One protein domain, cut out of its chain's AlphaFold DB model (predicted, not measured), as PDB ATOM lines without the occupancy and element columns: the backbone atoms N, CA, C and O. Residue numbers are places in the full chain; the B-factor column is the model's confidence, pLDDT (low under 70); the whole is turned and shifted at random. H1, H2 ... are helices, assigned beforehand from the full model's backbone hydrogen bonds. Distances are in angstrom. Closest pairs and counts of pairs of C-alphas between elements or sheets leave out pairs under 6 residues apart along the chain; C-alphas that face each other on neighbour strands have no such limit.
ATOM      1  N   SER A  15      26.782   7.919  15.862       47.44
ATOM      2  CA  SER A  15      25.957   8.968  15.255       47.44
ATOM      3  C   SER A  15      24.536   8.474  14.936       47.44
ATOM      4  O   SER A  15      23.580   9.178  15.236       47.44
ATOM      5  N   SER A  16      24.356   7.249  14.428       49.94
ATOM      6  CA  SER A  16      23.023   6.666  14.184       49.94
ATOM      7  C   SER A  16      22.280   6.290  15.474       49.94
ATOM      8  O   SER A  16      21.069   6.491  15.582       49.94
ATOM      9  N   VAL A  17      23.012   5.804  16.477       50.28
ATOM     10  CA  VAL A  17      22.467   5.408  17.784       50.28
ATOM     11  C   VAL A  17      21.973   6.645  18.546       50.28
ATOM     12  O   VAL A  17      20.815   6.720  18.962       50.28
ATOM     13  N   LEU A  18      22.804   7.686  18.624       52.75
ATOM     14  CA  LEU A  18      22.454   8.960  19.253       52.75
ATOM     15  C   LEU A  18      21.427   9.752  18.421       52.75
ATOM     16  O   LEU A  18      20.562  10.399  19.004       52.75
ATOM     17  N   ALA A  19      21.405   9.627  17.087       46.78
ATOM     18  CA  ALA A  19      20.324  10.172  16.253       46.78
ATOM     19  C   ALA A  19      18.965   9.486  16.494       46.78
ATOM     20  O   ALA A  19      17.917  10.118  16.337       46.78
ATOM     21  N   THR A  20      18.965   8.217  16.912       43.38
ATOM     22  CA  THR A  20      17.739   7.508  17.320       43.38
ATOM     23  C   THR A  20      17.231   8.051  18.659       43.38
ATOM     24  O   THR A  20      16.041   8.317  18.808       43.38
ATOM     25  N   SER A  21      18.139   8.349  19.595       48.38
ATOM     26  CA  SER A  21      17.799   9.048  20.847       48.38
ATOM     27  C   SER A  21      17.297  10.480  20.594       48.38
ATOM     28  O   SER A  21      16.292  10.897  21.165       48.38
ATOM     29  N   HIS A  22      17.926  11.210  19.668       47.19
ATOM     30  CA  HIS A  22      17.512  12.556  19.256       47.19
ATOM     31  C   HIS A  22      16.144  12.571  18.547       47.19
ATOM     32  O   HIS A  22      15.411  13.550  18.661       47.19
ATOM     33  N   THR A  23      15.759  11.517  17.816       42.25
ATOM     34  CA  THR A  23      14.405  11.431  17.227       42.25
ATOM     35  C   THR A  23      13.344  10.972  18.226       42.25
ATOM     36  O   THR A  23      12.230  11.489  18.167       42.25
ATOM     37  N   LEU A  24      13.672  10.098  19.184       44.69
ATOM     38  CA  LEU A  24      12.758   9.727  20.274       44.69
ATOM     39  C   LEU A  24      12.440  10.912  21.205       44.69
ATOM     40  O   LEU A  24      11.286  11.104  21.574       44.69
ATOM     41  N   PHE A  25      13.427  11.754  21.531       39.16
ATOM     42  CA  PHE A  25      13.247  12.862  22.483       39.16
ATOM     43  C   PHE A  25      12.494  14.087  21.919       39.16
ATOM     44  O   PHE A  25      12.067  14.963  22.669       39.16
ATOM     45  N   LEU A  26      12.283  14.151  20.598       43.53
ATOM     46  CA  LEU A  26      11.440  15.175  19.962       43.53
ATOM     47  C   LEU A  26       9.932  14.864  20.046       43.53
ATOM     48  O   LEU A  26       9.130  15.684  19.605       43.53
ATOM     49  N   ALA A  27       9.546  13.703  20.586       41.47
ATOM     50  CA  ALA A  27       8.156  13.251  20.649       41.47
ATOM     51  C   ALA A  27       7.449  13.511  21.996       41.47
ATOM     52  O   ALA A  27       6.241  13.288  22.077       41.47
ATOM     53  N   GLU A  28       8.160  13.968  23.036       46.72
ATOM     54  CA  GLU A  28       7.605  14.133  24.391       46.72
ATOM     55  C   GLU A  28       7.607  15.593  24.894       46.72
ATOM     56  O   GLU A  28       8.398  16.445  24.464       46.72
ATOM     57  N   ASP A  29       6.618  15.859  25.756       44.34
ATOM     58  CA  ASP A  29       5.964  17.153  25.999       44.34
ATOM     59  C   ASP A  29       6.803  18.161  26.813       44.34
ATOM     60  O   ASP A  29       7.637  17.798  27.645       44.34
ATOM     61  N   ASP A  30       6.567  19.456  26.589       44.12
ATOM     62  CA  ASP A  30       7.409  20.553  27.084       44.12
ATOM     63  C   ASP A  30       7.061  20.976  28.530       44.12
ATOM     64  O   ASP A  30       6.674  22.119  28.810       44.12
ATOM     65  N   THR A  31       7.247  20.077  29.502       49.12
ATOM     66  CA  THR A  31       7.199  20.457  30.927       49.12
ATOM     67  C   THR A  31       8.498  21.126  31.377       49.12
ATOM     68  O   THR A  31       9.503  20.466  31.632       49.12
ATOM     69  N   LYS A  32       8.453  22.455  31.529       46.84
ATOM     70  CA  LYS A  32       9.549  23.277  32.071       46.84
ATOM     71  C   LYS A  32       9.974  22.813  33.469       46.84
ATOM     72  O   LYS A  32       9.167  22.837  34.399       46.84
ATOM     73  N   PHE A  33      11.254  22.483  33.625       45.78
ATOM     74  CA  PHE A  33      11.904  22.325  34.927       45.78
ATOM     75  C   PHE A  33      12.655  23.617  35.288       45.78
ATOM     76  O   PHE A  33      13.130  24.317  34.397       45.78
ATOM     77  N   ASN A  34      12.708  23.969  36.575       42.12
ATOM     78  CA  ASN A  34      13.213  25.274  37.019       42.12
ATOM     79  C   ASN A  34      14.747  25.347  37.029       42.12
ATOM     80  O   ASN A  34      15.420  24.362  37.334       42.12
ATOM     81  N   ASP A  35      15.268  26.545  36.767       45.91
ATOM     82  CA  ASP A  35      16.686  26.812  36.536       45.91
ATOM     83  C   ASP A  35      17.589  26.495  37.742       45.91
ATOM     84  O   ASP A  35      17.712  27.266  38.697       45.91
ATOM     85  N   THR A  36      18.336  25.401  37.633       50.06
ATOM     86  CA  THR A  36      19.768  25.437  37.943       50.06
ATOM     87  C   THR A  36      20.493  25.353  36.612       50.06
ATOM     88  O   THR A  36      20.415  24.321  35.949       50.06
ATOM     89  N   GLU A  37      21.153  26.433  36.204       59.66
ATOM     90  CA  GLU A  37      21.864  26.523  34.929       59.66
ATOM     91  C   GLU A  37      23.092  25.591  34.972       59.66
ATOM     92  O   GLU A  37      24.162  25.963  35.453       59.66
ATOM     93  N   ILE A  38      22.917  24.327  34.559       64.31
ATOM     94  CA  ILE A  38      24.006  23.341  34.523       64.31
ATOM     95  C   ILE A  38      24.902  23.695  33.336       64.31
ATOM     96  O   ILE A  38      24.658  23.292  32.198       64.31
ATOM     97  N   LEU A  39      25.927  24.493  33.619       67.50
ATOM     98  CA  LEU A  39      26.935  24.920  32.661       67.50
ATOM     99  C   LEU A  39      27.890  23.759  32.357       67.50
ATOM    100  O   LEU A  39      28.789  23.466  33.139       67.50
ATOM    101  N   ILE A  40      27.675  23.099  31.219       79.00
ATOM    102  CA  ILE A  40      28.507  21.996  30.725       79.00
ATOM    103  C   ILE A  40      29.275  22.506  29.509       79.00
ATOM    104  O   ILE A  40      28.680  22.752  28.458       79.00
ATOM    105  N   TYR A  41      30.589  22.670  29.650       80.62
ATOM    106  CA  TYR A  41      31.459  23.186  28.586       80.62
ATOM    107  C   TYR A  41      32.616  22.242  28.241       80.62
ATOM    108  O   TYR A  41      33.276  22.425  27.216       80.62
ATOM    109  N   SER A  42      32.875  21.241  29.079       87.50
ATOM    110  CA  SER A  42      34.017  20.339  28.976       87.50
ATOM    111  C   SER A  42      33.628  18.880  29.221       87.50
ATOM    112  O   SER A  42      32.571  18.568  29.770       87.50
ATOM    113  N   ILE A  43      34.522  17.963  28.841       88.75
ATOM    114  CA  ILE A  43      34.377  16.541  29.168       88.75
ATOM    115  C   ILE A  43      34.434  16.294  30.683       88.75
ATOM    116  O   ILE A  43      33.770  15.384  31.169       88.75
ATOM    117  N   ASP A  44      35.166  17.126  31.429       89.19
ATOM    118  CA  ASP A  44      35.290  17.008  32.883       89.19
ATOM    119  C   ASP A  44      33.964  17.344  33.586       89.19
ATOM    120  O   ASP A  44      33.590  16.658  34.535       89.19
ATOM    121  N   ASP A  45      33.190  18.304  33.064       89.25
ATOM    122  CA  ASP A  45      31.839  18.606  33.564       89.25
ATOM    123  C   ASP A  45      30.897  17.402  33.389       89.25
ATOM    124  O   ASP A  45      30.120  17.078  34.287       89.25
ATOM    125  N   VAL A  46      30.996  16.690  32.258       90.50
ATOM    126  CA  VAL A  46      30.225  15.459  31.994       90.50
ATOM    127  C   VAL A  46      30.672  14.327  32.930       90.50
ATOM    128  O   VAL A  46      29.830  13.652  33.527       90.50
ATOM    129  N   VAL A  47      31.982  14.148  33.124       92.44
ATOM    130  CA  VAL A  47      32.554  13.177  34.077       92.44
ATOM    131  C   VAL A  47      32.059  13.446  35.505       92.44
ATOM    132  O   VAL A  47      31.669  12.509  36.203       92.44
ATOM    133  N   VAL A  48      32.008  14.713  35.932       90.38
ATOM    134  CA  VAL A  48      31.482  15.123  37.246       90.38
ATOM    135  C   VAL A  48      29.967  14.911  37.345       90.38
ATOM    136  O   VAL A  48      29.495  14.410  38.366       90.38
ATOM    137  N   LEU A  49      29.204  15.248  36.302       89.44
ATOM    138  CA  LEU A  49      27.738  15.167  36.301       89.44
ATOM    139  C   LEU A  49      27.213  13.723  36.353       89.44
ATOM    140  O   LEU A  49      26.221  13.456  37.034       89.44
ATOM    141  N   PHE A  50      27.867  12.795  35.648       91.06
ATOM    142  CA  PHE A  50      27.452  11.387  35.587       91.06
ATOM    143  C   PHE A  50      28.276  10.455  36.487       91.06
ATOM    144  O   PHE A  50      27.886   9.304  36.686       91.06
ATOM    145  N   GLY A  51      29.390  10.931  37.052       90.88
ATOM    146  CA  GLY A  51      30.258  10.146  37.933       90.88
ATOM    147  C   GLY A  51      31.000   9.004  37.229       90.88
ATOM    148  O   GLY A  51      31.372   8.030  37.884       90.88
ATOM    149  N   VAL A  52      31.198   9.098  35.910       90.75
ATOM    150  CA  VAL A  52      31.847   8.063  35.089       90.75
ATOM    151  C   VAL A  52      33.143   8.563  34.455       90.75
ATOM    152  O   VAL A  52      33.206   9.713  34.026       90.75
ATOM    153  N   PRO A  53      34.179   7.718  34.331       88.25
ATOM    154  CA  PRO A  53      35.330   8.042  33.502       88.25
ATOM    155  C   PRO A  53      34.933   8.020  32.016       88.25
ATOM    156  O   PRO A  53      34.200   7.137  31.584       88.25
ATOM    157  N   LEU A  54      35.424   8.987  31.235       91.06
ATOM    158  CA  LEU A  54      35.262   9.062  29.771       91.06
ATOM    159  C   LEU A  54      36.643   9.220  29.099       91.06
ATOM    160  O   LEU A  54      36.886  10.087  28.248       91.06
ATOM    161  N   ASN A  55      37.602   8.410  29.557       89.56
ATOM    162  CA  ASN A  55      38.999   8.443  29.129       89.56
ATOM    163  C   ASN A  55      39.306   7.473  27.975       89.56
ATOM    164  O   ASN A  55      40.274   7.712  27.255       89.56
ATOM    165  N   SER A  56      38.483   6.441  27.764       90.56
ATOM    166  CA  SER A  56      38.676   5.434  26.713       90.56
ATOM    167  C   SER A  56      37.424   5.209  25.858       90.56
ATOM    168  O   SER A  56      36.296   5.426  26.302       90.56
ATOM    169  N   LEU A  57      37.608   4.701  24.632       88.75
ATOM    170  CA  LEU A  57      36.487   4.331  23.754       88.75
ATOM    171  C   LEU A  57      35.569   3.283  24.401       88.75
ATOM    172  O   LEU A  57      34.361   3.323  24.205       88.75
ATOM    173  N   LYS A  58      36.109   2.363  25.211       90.00
ATOM    174  CA  LYS A  58      35.288   1.360  25.902       90.00
ATOM    175  C   LYS A  58      34.382   1.993  26.964       90.00
ATOM    176  O   LYS A  58      33.223   1.612  27.070       90.00
ATOM    177  N   GLU A  59      34.888   2.951  27.733       91.75
ATOM    178  CA  GLU A  59      34.088   3.634  28.757       91.75
ATOM    179  C   GLU A  59      32.963   4.471  28.139       91.75
ATOM    180  O   GLU A  59      31.828   4.409  28.598       91.75
ATOM    181  N   ILE A  60      33.244   5.197  27.050       91.19
ATOM    182  CA  ILE A  60      32.217   5.970  26.336       91.19
ATOM    183  C   ILE A  60      31.193   5.034  25.663       91.19
ATOM    184  O   ILE A  60      30.015   5.371  25.530       91.19
ATOM    185  N   ASP A  61      31.614   3.835  25.253       88.06
ATOM    186  CA  ASP A  61      30.725   2.801  24.722       88.06
ATOM    187  C   ASP A  61      29.723   2.328  25.776       88.06
ATOM    188  O   ASP A  61      28.511   2.377  25.557       88.06
ATOM    189  N   GLU A  62      30.237   1.964  26.945       92.75
ATOM    190  CA  GLU A  62      29.437   1.554  28.092       92.75
ATOM    191  C   GLU A  62      28.508   2.690  28.555       92.75
ATOM    192  O   GLU A  62      27.310   2.466  28.722       92.75
ATOM    193  N   PHE A  63      29.006   3.929  28.617       93.00
ATOM    194  CA  PHE A  63      28.209   5.108  28.959       93.00
ATOM    195  C   PHE A  63      27.067   5.388  27.969       93.00
ATOM    196  O   PHE A  63      25.952   5.700  28.381       93.00
ATOM    197  N   THR A  64      27.309   5.262  26.662       89.75
ATOM    198  CA  THR A  64      26.264   5.510  25.649       89.75
ATOM    199  C   THR A  64      25.173   4.441  25.675       89.75
ATOM    200  O   THR A  64      23.994   4.788  25.664       89.75
ATOM    201  N   LYS A  65      25.539   3.166  25.868       88.88
ATOM    202  CA  LYS A  65      24.566   2.088  26.125       88.88
ATOM    203  C   LYS A  65      23.777   2.314  27.414       88.88
ATOM    204  O   LYS A  65      22.568   2.100  27.444       88.88
ATOM    205  N   ASP A  66      24.451   2.754  28.474       89.56
ATOM    206  CA  ASP A  66      23.827   3.077  29.757       89.56
ATOM    207  C   ASP A  66      22.802   4.228  29.643       89.56
ATOM    208  O   ASP A  66      21.775   4.210  30.331       89.56
ATOM    209  N   LEU A  67      23.051   5.215  28.771       88.94
ATOM    210  CA  LEU A  67      22.089   6.273  28.439       88.94
ATOM    211  C   LEU A  67      20.859   5.713  27.707       88.94
ATOM    212  O   LEU A  67      19.737   6.029  28.100       88.94
ATOM    213  N   GLU A  68      21.052   4.858  26.697       85.19
ATOM    214  CA  GLU A  68      19.958   4.232  25.928       85.19
ATOM    215  C   GLU A  68      19.015   3.400  26.810       85.19
ATOM    216  O   GLU A  68      17.797   3.450  26.637       85.19
ATOM    217  N   VAL A  69      19.553   2.664  27.790       87.12
ATOM    218  CA  VAL A  69      18.744   1.886  28.752       87.12
ATOM    219  C   VAL A  69      18.192   2.729  29.912       87.12
ATOM    220  O   VAL A  69      17.581   2.181  30.831       87.12
ATOM    221  N   GLY A  70      18.404   4.050  29.904       87.06
ATOM    222  CA  GLY A  70      17.861   4.974  30.903       87.06
ATOM    223  C   GLY A  70      18.479   4.849  32.301       87.06
ATOM    224  O   GLY A  70      17.847   5.246  33.282       87.06
ATOM    225  N   LYS A  71      19.705   4.317  32.426       91.88
ATOM    226  CA  LYS A  71      20.393   4.096  33.718       91.88
ATOM    227  C   LYS A  71      20.549   5.383  34.531       91.88
ATOM    228  O   LYS A  71      20.467   5.366  35.759       91.88
ATOM    229  N   TYR A  72      20.761   6.506  33.848       90.00
ATOM    230  CA  TYR A  72      20.940   7.816  34.462       90.00
ATOM    231  C   TYR A  72      19.605   8.564  34.543       90.00
ATOM    232  O   TYR A  72      19.247   9.314  33.642       90.00
ATOM    233  N   ALA A  73      18.897   8.447  35.669       87.50
ATOM    234  CA  ALA A  73      17.635   9.165  35.921       87.50
ATOM    235  C   ALA A  73      17.761  10.711  35.989       87.50
ATOM    236  O   ALA A  73      16.769  11.405  36.213       87.50
ATOM    237  N   LEU A  74      18.977  11.252  35.850       86.50
ATOM    238  CA  LEU A  74      19.226  12.673  35.600       86.50
ATOM    239  C   LEU A  74      19.072  13.028  34.114       86.50
ATOM    240  O   LEU A  74      18.612  14.123  33.824       86.50
ATOM    241  N   TRP A  75      19.382  12.113  33.188       88.25
ATOM    242  CA  TRP A  75      19.333  12.346  31.739       88.25
ATOM    243  C   TRP A  75      17.953  12.816  31.271       88.25
ATOM    244  O   TRP A  75      17.836  13.834  30.601       88.25
ATOM    245  N   SER A  76      16.893  12.146  31.728       84.94
ATOM    246  CA  SER A  76      15.498  12.507  31.433       84.94
ATOM    247  C   SER A  76      14.993  13.770  32.147       84.94
ATOM    248  O   SER A  76      13.837  14.144  31.966       84.94
ATOM    249  N   LYS A  77      15.824  14.422  32.972       85.69
ATOM    250  CA  LYS A  77      15.508  15.683  33.672       85.69
ATOM    251  C   LYS A  77      16.257  16.892  33.106       85.69
ATOM    252  O   LYS A  77      15.992  18.012  33.537       85.69
ATOM    253  N   LEU A  78      17.209  16.673  32.201       84.06
ATOM    254  CA  LEU A  78      17.945  17.735  31.520       84.06
ATOM    255  C   LEU A  78      17.108  18.312  30.370       84.06
ATOM    256  O   LEU A  78      16.207  17.653  29.847       84.06
ATOM    257  N   THR A  79      17.402  19.548  29.961       85.12
ATOM    258  CA  THR A  79      16.720  20.154  28.809       85.12
ATOM    259  C   THR A  79      17.240  19.576  27.490       85.12
ATOM    260  O   THR A  79      18.331  19.001  27.424       85.12
ATOM    261  N   LYS A  80      16.469  19.764  26.411       80.69
ATOM    262  CA  LYS A  80      16.828  19.351  25.041       80.69
ATOM    263  C   LYS A  80      18.187  19.945  24.623       80.69
ATOM    264  O   LYS A  80      19.010  19.250  24.027       80.69
ATOM    265  N   GLU A  81      18.462  21.181  25.027       81.25
ATOM    266  CA  GLU A  81      19.709  21.911  24.781       81.25
ATOM    267  C   GLU A  81      20.890  21.322  25.569       81.25
ATOM    268  O   GLU A  81      21.944  21.063  24.985       81.25
ATOM    269  N   THR A  82      20.721  21.056  26.871       84.31
ATOM    270  CA  THR A  82      21.782  20.465  27.704       84.31
ATOM    271  C   THR A  82      22.118  19.038  27.258       84.31
ATOM    272  O   THR A  82      23.295  18.695  27.156       84.31
ATOM    273  N   CYS A  83      21.113  18.222  26.917       85.62
ATOM    274  CA  CYS A  83      21.325  16.892  26.336       85.62
ATOM    275  C   CYS A  83      22.114  16.957  25.018       85.62
ATOM    276  O   CYS A  83      23.046  16.174  24.836       85.62
ATOM    277  N   SER A  84      21.793  17.906  24.128       83.62
ATOM    278  CA  SER A  84      22.551  18.120  22.886       83.62
ATOM    279  C   SER A  84      24.012  18.481  23.169       83.62
ATOM    280  O   SER A  84      24.908  17.853  22.614       83.62
ATOM    281  N   GLY A  85      24.265  19.427  24.082       84.88
ATOM    282  CA  GLY A  85      25.628  19.836  24.438       84.88
ATOM    283  C   GLY A  85      26.469  18.694  25.022       84.88
ATOM    284  O   GLY A  85      27.636  18.539  24.663       84.88
ATOM    285  N   ILE A  86      25.873  17.839  25.863       89.12
ATOM    286  CA  ILE A  86      26.547  16.642  26.390       89.12
ATOM    287  C   ILE A  86      26.881  15.659  25.257       89.12
ATOM    288  O   ILE A  86      28.002  15.149  25.210       89.12
ATOM    289  N   ILE A  87      25.944  15.412  24.332       88.12
ATOM    290  CA  ILE A  87      26.169  14.543  23.166       88.12
ATOM    291  C   ILE A  87      27.337  15.061  22.320       88.12
ATOM    292  O   ILE A  87      28.236  14.282  21.998       88.12
ATOM    293  N   ASP A  88      27.372  16.359  22.014       84.12
ATOM    294  CA  ASP A  88      28.438  16.965  21.211       84.12
ATOM    295  C   ASP A  88      29.814  16.810  21.887       84.12
ATOM    296  O   ASP A  88      30.791  16.410  21.247       84.12
ATOM    297  N   ILE A  89      29.901  17.047  23.203       89.25
ATOM    298  CA  ILE A  89      31.133  16.863  23.992       89.25
ATOM    299  C   ILE A  89      31.612  15.400  23.953       89.25
ATOM    300  O   ILE A  89      32.809  15.142  23.783       89.25
ATOM    301  N   ILE A  90      30.695  14.435  24.068       91.06
ATOM    302  CA  ILE A  90      31.017  13.001  24.042       91.06
ATOM    303  C   ILE A  90      31.478  12.550  22.653       91.06
ATOM    304  O   ILE A  90      32.464  11.818  22.555       91.06
ATOM    305  N   CYS A  91      30.813  13.000  21.585       86.06
ATOM    306  CA  CYS A  91      31.213  12.713  20.205       86.06
ATOM    307  C   CYS A  91      32.630  13.240  19.924       86.06
ATOM    308  O   CYS A  91      33.508  12.470  19.535       86.06
ATOM    309  N   ASN A  92      32.899  14.507  20.258       86.38
ATOM    310  CA  ASN A  92      34.231  15.105  20.121       86.38
ATOM    311  C   ASN A  92      35.306  14.328  20.908       86.38
ATOM    312  O   ASN A  92      36.434  14.133  20.433       86.38
ATOM    313  N   ARG A  93      34.969  13.836  22.110       91.06
ATOM    314  CA  ARG A  93      35.871  13.001  22.918       91.06
ATOM    315  C   ARG A  93      36.129  11.635  22.275       91.06
ATOM    316  O   ARG A  93      37.278  11.189  22.274       91.06
ATOM    317  N   TRP A  94      35.098  10.993  21.727       91.00
ATOM    318  CA  TRP A  94      35.215   9.723  21.005       91.00
ATOM    319  C   TRP A  94      36.160   9.850  19.808       91.00
ATOM    320  O   TRP A  94      37.112   9.078  19.697       91.00
ATOM    321  N   ASP A  95      35.958  10.856  18.959       84.81
ATOM    322  CA  ASP A  95      36.771  11.054  17.755       84.81
ATOM    323  C   ASP A  95      38.232  11.385  18.088       84.81
ATOM    324  O   ASP A  95      39.152  10.863  17.449       84.81
ATOM    325  N   THR A  96      38.462  12.152  19.160       87.50
ATOM    326  CA  THR A  96      39.812  12.401  19.697       87.50
ATOM    327  C   THR A  96      40.515  11.090  20.067       87.50
ATOM    328  O   THR A  96      41.643  10.842  19.638       87.50
ATOM    329  N   LEU A  97      39.849  10.215  20.826       88.50
ATOM    330  CA  LEU A  97      40.419   8.936  21.268       88.50
ATOM    331  C   LEU A  97      40.590   7.937  20.113       88.50
ATOM    332  O   LEU A  97      41.584   7.211  20.066       88.50
ATOM    333  N   LEU A  98      39.671   7.934  19.146       86.75
ATOM    334  CA  LEU A  98      39.762   7.109  17.942       86.75
ATOM    335  C   LEU A  98      40.940   7.535  17.052       86.75
ATOM    336  O   LEU A  98      41.614   6.681  16.473       86.75
ATOM    337  N   SER A  99      41.220   8.838  16.971       79.38
ATOM    338  CA  SER A  99      42.412   9.377  16.308       79.38
ATOM    339  C   SER A  99      43.702   8.931  17.015       79.38
ATOM    340  O   SER A  99      44.615   8.412  16.368       79.38
ATOM    341  N   MET A 100      43.740   9.014  18.352       82.25
ATOM    342  CA  MET A 100      44.878   8.551  19.164       82.25
ATOM    343  C   MET A 100      45.147   7.042  19.033       82.25
ATOM    344  O   MET A 100      46.303   6.626  19.039       82.25
ATOM    345  N   GLN A 101      44.111   6.209  18.886       77.12
ATOM    346  CA  GLN A 101      44.297   4.770  18.674       77.12
ATOM    347  C   GLN A 101      44.827   4.447  17.266       77.12
ATOM    348  O   GLN A 101      45.612   3.513  17.104       77.12
ATOM    349  N   LYS A 102      44.425   5.213  16.243       75.88
ATOM    350  CA  LYS A 102      44.874   5.004  14.856       75.88
ATOM    351  C   LYS A 102      46.347   5.357  14.659       75.88
ATOM    352  O   LYS A 102      47.056   4.595  14.010       75.88
ATOM    353  N   SER A 103      46.823   6.455  15.249       67.56
ATOM    354  CA  SER A 103      48.236   6.851  15.145       67.56
ATOM    355  C   SER A 103      49.189   5.884  15.860       67.56
ATOM    356  O   SER A 103      50.320   5.707  15.415       67.56
ATOM    357  N   ALA A 104      48.728   5.194  16.910       63.97
ATOM    358  CA  ALA A 104      49.518   4.187  17.620       63.97
ATOM    359  C   ALA A 104      49.795   2.909  16.798       63.97
ATOM    360  O   ALA A 104      50.809   2.259  17.025       63.97
TER     361      ALA A 104
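Overview. This is residues 15 to 104 of the 336 residues of the protein "Zinc knuckle CX2CX4HX4C" of Tanacetum cinerariifolium (UniProt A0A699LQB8). Picture one long helix, H4, that makes the long axis, with the shorter H3 folded back beside it at a shallow tilt and H1 running loosely alongside, close to both but not clearly touching either. The short helix H2 crosses H4 steeply, packing on its residues 86 to 93, and a long unnamed stretch, residues 28 to 42, leads from the end of H1 to H2. The printed part has 90 residues with four named helices, in the order H1, H2, H3, H4, and no named strand; the class is all helix. It is compact, with a radius of gyration of the C-alphas of 13.7 A, yet elongated in outline, spanning 47 by 26 by 19 A.

Arrangement. Begin at the first printed residue with H1, residues 15 to 27, which together with H3, residues 57 to 68, and H4, residues 80 to 104, forms a bundle, three helices with their lines at shallow tilts to one another. Look at Leu 18 and Ile 87, the closest C-alphas of H1 and H4: they are 7.8 A apart, and the two helices are close but not clearly touching, running opposite ways at a shallow tilt of 4 degrees. H1 and H3 are also close but not clearly touching; their closest C-alphas, those of Ser 21 and Glu 68, are 7.3 A apart, and the helices run the same way at a shallow tilt of 22 degrees. Next along the printed part comes H2, residues 43 to 50, which is apart from H1. H2 touches H4, which meets it with residues 86 to 93 alone; the closest C-alphas, those of Ile 43 and Ile 89, are 6.1 A apart, and the two run opposite ways at a steep tilt of 56 degrees. H2 and H3 follow each other but are apart. H3 and H4 form a helical hairpin: they touch, running opposite ways at a shallow tilt of 25 degrees, and the closest C-alphas, those of Leu 57 and Trp 94, are 6.2 A apart. H3 touches H4 with residues 57 to 60 alone, and H4 touches H3 with residues 90 to 98 alone. Check the backbone next: in H2 and H3 every O i to N i+4 pair is within hydrogen-bond range, while H1 has 7 of 9 and H4 has 20 of 21.

Along the chain. Find C-alpha 15 at (25.957, 8.968, 15.255); from there H1 runs through 13 residues to Ala 27, 19.1 A from first to last C-alpha. Then pass along residues 28 to 42 to C-alpha 43 at (34.377, 16.541, 29.168), where the 8 residues of H2 begin, ending at Phe 50. H3 takes up 12 residues, Leu 57 to Glu 68, and is 16.7 A long. H4, the longest with 25 residues, begins at Lys 80 and ends at C-alpha 104, at (49.518, 4.187, 17.620), 36.8 A from its first C-alpha.

Size, cuts and confidence. The two C-alphas farthest apart, those of Thr 31 and Ala 104, are 47.3 A from each other, while Ser 15 and Ala 104, the first and last printed, have C-alphas 24.2 A apart. The printed part has no cut. The links from H1 to H2, with 15 residues, and from H3 to H4, with 11, are long; the link from H2 to H3, with 6, is short. Read the B-factor column for the model's own confidence: the mean pLDDT of the printed part is 76.0, and residues 15 to 39 and 103 to 104 are under 70. H1 has a mean pLDDT of 46, against 90 for H2, 90 for H3 and 84 for H4.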